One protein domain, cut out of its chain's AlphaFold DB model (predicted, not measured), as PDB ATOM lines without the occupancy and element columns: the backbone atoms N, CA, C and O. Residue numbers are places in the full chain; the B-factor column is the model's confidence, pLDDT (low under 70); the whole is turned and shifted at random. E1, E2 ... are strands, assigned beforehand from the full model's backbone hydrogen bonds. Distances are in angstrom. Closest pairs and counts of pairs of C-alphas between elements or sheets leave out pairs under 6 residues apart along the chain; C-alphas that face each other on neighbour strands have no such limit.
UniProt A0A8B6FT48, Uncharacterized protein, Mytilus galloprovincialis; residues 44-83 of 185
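What this domain is: This is residues 44 to 83 of the 185 residues of an uncharacterized protein of Mytilus galloprovincialis (UniProt A0A8B6FT48). This domain has little regular structure: a small hairpin of two strands, E1 and E2, is followed by a long stretch with no named element, residues 61 to 83. That stretch first loops away from E2 and folds back, and its residues 68 to 69 pair antiparallel with residues 58 to 59 of E2. The printed part has 40 residues, with no named helix and two named strands, E1 then E2, in an antiparallel sheet of order E1 - E2; the class is all strand, with 8 of the 40 residues in named elements. The whole is compact, with a radius of gyration of the C-alphas of 9.3 A and spans of 27 by 21 by 17 A.

Where its parts are: E1, residues 51 to 54, runs 9.9 A from C-alpha 51 at (201.284, 182.132, 246.947). E2, residues 57 to 60, runs 10.3 A to C-alpha 60 at (204.084, 182.275, 250.490).

How they stand to each other: E1 and E2 form a hairpin with a tight link of 2 residues, their directions at 144 degrees. C-alphas 51 and 60 face each other at 4.5 A. N 52 and O 59, 2.9 A apart, and N 57 and O 54, 2.8 A apart, are within hydrogen-bond range.

The domain as a whole: The C-alphas farthest apart, those of Ala 64 and Asp 78, are 27.1 A apart. The printed part has no cut. Residues 46 to 48 and 63 to 65 have pLDDT under 70.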
ATOM      1  N   GLY A  44     199.409 176.758 248.592       81.81
ATOM      2  CA  GLY A  44     200.341 175.737 249.074       81.81
ATOM      3  C   GLY A  44     199.624 174.612 249.825       81.81
ATOM      4  O   GLY A  44     198.832 174.879 250.731       81.81
ATOM      5  N   LYS A  45     199.929 173.350 249.494       71.50
ATOM      6  CA  LYS A  45     199.271 172.158 250.069       71.50
ATOM      7  C   LYS A  45     199.440 171.986 251.586       71.50
ATOM      8  O   LYS A  45     198.567 171.393 252.209       71.50
ATOM      9  N   GLY A  46     200.537 172.474 252.173       67.19
ATOM     10  CA  GLY A  46     200.838 172.309 253.603       67.19
ATOM     11  C   GLY A  46     200.160 173.348 254.498       67.19
ATOM     12  O   GLY A  46     199.285 173.021 255.291       67.19
ATOM     13  N   ASN A  47     200.547 174.618 254.349       63.34
ATOM     14  CA  ASN A  47     200.096 175.702 255.233       63.34
ATOM     15  C   ASN A  47     198.826 176.426 254.743       63.34
ATOM     16  O   ASN A  47     198.454 177.431 255.340       63.34
ATOM     17  N   ILE A  48     198.200 175.961 253.649       69.88
ATOM     18  CA  ILE A  48     197.000 176.557 253.024       69.88
ATOM     19  C   ILE A  48     197.139 178.088 252.899       69.88
ATOM     20  O   ILE A  48     196.237 178.858 253.219       69.88
ATOM     21  N   SER A  49     198.316 178.547 252.468       81.38
ATOM     22  CA  SER A  49     198.577 179.966 252.219       81.38
ATOM     23  C   SER A  49     198.530 180.242 250.727       81.38
ATOM     24  O   SER A  49     198.956 179.415 249.912       81.38
ATOM     25  N   GLN A  50     197.992 181.408 250.374       87.38
ATOM     26  CA  GLN A  50     198.077 181.913 249.014       87.38
ATOM     27  C   GLN A  50     199.545 182.185 248.682       87.38
ATOM     28  O   GLN A  50     200.329 182.590 249.544       87.38
ATOM     29  N   VAL A  51     199.917 181.945 247.432       89.25
ATOM     30  CA  VAL A  51     201.284 182.132 246.947       89.25
ATOM     31  C   VAL A  51     201.322 183.130 245.798       89.25
ATOM     32  O   VAL A  51     200.322 183.351 245.114       89.25
ATOM     33  N   TYR A  52     202.485 183.731 245.574       89.62
ATOM     34  CA  TYR A  52     202.708 184.653 244.466       89.62
ATOM     35  C   TYR A  52     204.040 184.387 243.774       89.62
ATOM     36  O   TYR A  52     204.988 183.889 244.383       89.62
ATOM     37  N   VAL A  53     204.106 184.735 242.492       89.19
ATOM     38  CA  VAL A  53     205.325 184.622 241.692       89.19
ATOM     39  C   VAL A  53     206.119 185.924 241.763       89.19
ATOM     40  O   VAL A  53     205.580 187.006 241.519       89.19
ATOM     41  N   LYS A  54     207.415 185.819 242.060       89.06
ATOM     42  CA  LYS A  54     208.391 186.913 241.988       89.06
ATOM     43  C   LYS A  54     209.750 186.340 241.584       89.06
ATOM     44  O   LYS A  54     210.113 185.265 242.037       89.06
ATOM     45  N   ASP A  55     210.489 187.019 240.709       89.38
ATOM     46  CA  ASP A  55     211.856 186.628 240.316       89.38
ATOM     47  C   ASP A  55     212.005 185.148 239.890       89.38
ATOM     48  O   ASP A  55     213.003 184.494 240.179       89.38
ATOM     49  N   ARG A  56     210.996 184.614 239.175       86.00
ATOM     50  CA  ARG A  56     210.895 183.200 238.735       86.00
ATOM     51  C   ARG A  56     210.820 182.169 239.872       86.00
ATOM     52  O   ARG A  56     210.969 180.977 239.621       86.00
ATOM     53  N   ALA A  57     210.545 182.612 241.090       88.38
ATOM     54  CA  ALA A  57     210.288 181.778 242.250       88.38
ATOM     55  C   ALA A  57     208.875 182.031 242.792       88.38
ATOM     56  O   ALA A  57     208.229 183.036 242.478       88.38
ATOM     57  N   ILE A  58     208.384 181.084 243.588       89.00
ATOM     58  CA  ILE A  58     207.071 181.160 244.219       89.00
ATOM     59  C   ILE A  58     207.267 181.376 245.714       89.00
ATOM     60  O   ILE A  58     208.065 180.679 246.336       89.00
ATOM     61  N   TYR A  59     206.533 182.323 246.285       88.50
ATOM     62  CA  TYR A  59     206.638 182.703 247.689       88.50
ATOM     63  C   TYR A  59     205.284 182.623 248.381       88.50
ATOM     64  O   TYR A  59     204.251 182.916 247.774       88.50
ATOM     65  N   SER A  60     205.286 182.253 249.660       87.88
ATOM     66  CA  SER A  60     204.084 182.275 250.490       87.88
ATOM     67  C   SER A  60     203.710 183.703 250.897       87.88
ATOM     68  O   SER A  60     204.559 184.532 251.232       87.88
ATOM     69  N   ILE A  61     202.409 183.997 250.883       82.25
ATOM     70  CA  ILE A  61     201.844 185.196 251.503       82.25
ATOM     71  C   ILE A  61     201.580 184.839 252.965       82.25
ATOM     72  O   ILE A  61     200.489 184.410 253.332       82.25
ATOM     73  N   ASN A  62     202.606 184.959 253.802       75.69
ATOM     74  CA  ASN A  62     202.471 184.836 255.248       75.69
ATOM     75  C   ASN A  62     202.986 186.131 255.905       75.69
ATOM     76  O   ASN A  62     204.102 186.558 255.603       75.69
ATOM     77  N   PRO A  63     202.194 186.772 256.789       63.53
ATOM     78  CA  PRO A  63     202.589 188.016 257.448       63.53
ATOM     79  C   PRO A  63     203.805 187.876 258.379       63.53
ATOM     80  O   PRO A  63     204.408 188.890 258.717       63.53
ATOM     81  N   ALA A  64     204.171 186.659 258.798       68.62
ATOM     82  CA  ALA A  64     205.292 186.422 259.707       68.62
ATOM     83  C   ALA A  64     206.609 186.074 258.989       68.62
ATOM     84  O   ALA A  64     207.664 186.546 259.407       68.62
ATOM     85  N   ILE A  65     206.571 185.241 257.940       66.81
ATOM     86  CA  ILE A  65     207.767 184.743 257.239       66.81
ATOM     87  C   ILE A  65     207.441 184.545 255.755       66.81
ATOM     88  O   ILE A  65     206.519 183.808 255.418       66.81
ATOM     89  N   THR A  66     208.193 185.195 254.864       74.25
ATOM     90  CA  THR A  66     208.115 184.951 253.415       74.25
ATOM     91  C   THR A  66     209.091 183.842 253.044       74.25
ATOM     92  O   THR A  66     210.286 184.093 252.915       74.25
ATOM     93  N   ASP A  67     208.569 182.635 252.848       84.12
ATOM     94  CA  ASP A  67     209.367 181.480 252.441       84.12
ATOM     95  C   ASP A  67     209.126 181.143 250.972       84.12
ATOM     96  O   ASP A  67     208.007 181.261 250.457       84.12
ATOM     97  N   GLN A  68     210.186 180.706 250.293       86.81
ATOM     98  CA  GLN A  68     210.066 180.132 248.961       86.81
ATOM     99  C   GLN A  68     209.355 178.779 249.058       86.81
ATOM    100  O   GLN A  68     209.713 177.931 249.874       86.81
ATOM    101  N   VAL A  69     208.359 178.568 248.204       87.12
ATOM    102  CA  VAL A  69     207.572 177.334 248.142       87.12
ATOM    103  C   VAL A  69     207.960 176.555 246.889       87.12
ATOM    104  O   VAL A  69     208.155 177.138 245.819       87.12
ATOM    105  N   SER A  70     208.070 175.231 247.012       87.56
ATOM    106  CA  SER A  70     208.303 174.364 245.858       87.56
ATOM    107  C   SER A  70     207.113 174.410 244.901       87.56
ATOM    108  O   SER A  70     205.956 174.373 245.326       87.56
ATOM    109  N   ILE A  71     207.387 174.422 243.593       84.88
ATOM    110  CA  ILE A  71     206.343 174.305 242.567       84.88
ATOM    111  C   ILE A  71     205.571 172.987 242.693       84.88
ATOM    112  O   ILE A  71     204.384 172.937 242.390       84.88
ATOM    113  N   ASP A  72     206.208 171.941 243.222       84.62
ATOM    114  CA  ASP A  72     205.551 170.663 243.473       84.62
ATOM    115  C   ASP A  72     204.504 170.754 244.591       84.62
ATOM    116  O   ASP A  72     203.579 169.953 244.637       84.62
ATOM    117  N   ASP A  73     204.537 171.749 245.462       86.38
ATOM    118  CA  ASP A  73     203.541 171.859 246.533       86.38
ATOM    119  C   ASP A  73     202.339 172.722 246.148       86.38
ATOM    120  O   ASP A  73     201.466 172.986 246.979       86.38
ATOM    121  N   ILE A  74     202.271 173.145 244.883       89.00
ATOM    122  CA  ILE A  74     201.294 174.102 244.372       89.00
ATOM    123  C   ILE A  74     200.722 173.582 243.056       89.00
ATOM    124  O   ILE A  74     201.420 173.001 242.228       89.00
ATOM    125  N   ILE A  75     199.428 173.803 242.836       90.56
ATOM    126  CA  ILE A  75     198.852 173.660 241.501       90.56
ATOM    127  C   ILE A  75     198.966 175.014 240.808       90.56
ATOM    128  O   ILE A  75     198.360 176.000 241.233       90.56
ATOM    129  N   THR A  76     199.781 175.066 239.761       89.31
ATOM    130  CA  THR A  76     199.917 176.239 238.892       89.31
ATOM    131  C   THR A  76     199.179 175.979 237.578       89.31
ATOM    132  O   THR A  76     198.962 174.828 237.203       89.31
ATOM    133  N   ALA A  77     198.729 177.042 236.910       87.38
ATOM    134  CA  ALA A  77     198.059 176.954 235.611       87.38
ATOM    135  C   ALA A  77     198.667 177.965 234.633       87.38
ATOM    136  O   ALA A  77     199.438 177.608 233.750       87.38
ATOM    137  N   ASP A  78     198.379 179.243 234.856       85.06
ATOM    138  CA  ASP A  78     198.852 180.396 234.085       85.06
ATOM    139  C   ASP A  78     199.913 181.220 234.838       85.06
ATOM    140  O   ASP A  78     200.413 182.219 234.326       85.06
ATOM    141  N   GLY A  79     200.255 180.816 236.066       79.69
ATOM    142  CA  GLY A  79     201.171 181.550 236.943       79.69
ATOM    143  C   GLY A  79     200.593 182.864 237.477       79.69
ATOM    144  O   GLY A  79     201.337 183.681 238.018       79.69
ATOM    145  N   TRP A  80     199.284 183.085 237.334       85.56
ATOM    146  CA  TRP A  80     198.626 184.291 237.805       85.56
ATOM    147  C   TRP A  80     198.296 184.185 239.295       85.56
ATOM    148  O   TRP A  80     197.659 183.233 239.733       85.56
ATOM    149  N   ASN A  81     198.679 185.189 240.089       81.62
ATOM    150  CA  ASN A  81     198.575 185.158 241.558       81.62
ATOM    151  C   ASN A  81     197.126 185.093 242.100       81.62
ATOM    152  O   ASN A  81     196.928 184.929 243.306       81.62
ATOM    153  N   GLN A  82     196.106 185.233 241.242       86.94
ATOM    154  CA  GLN A  82     194.709 185.048 241.637       86.94
ATOM    155  C   GLN A  82     194.366 183.559 241.701       86.94
ATOM    156  O   GLN A  82     194.306 182.870 240.683       86.94
ATOM    157  N   THR A  83     194.017 183.102 242.897       90.25
ATOM    158  CA  THR A  83     193.467 181.770 243.136       90.25
ATOM    159  C   THR A  83     192.198 181.529 242.312       90.25
ATOM    160  O   THR A  83     191.267 182.342 242.305       90.25
TER     161      THR A  83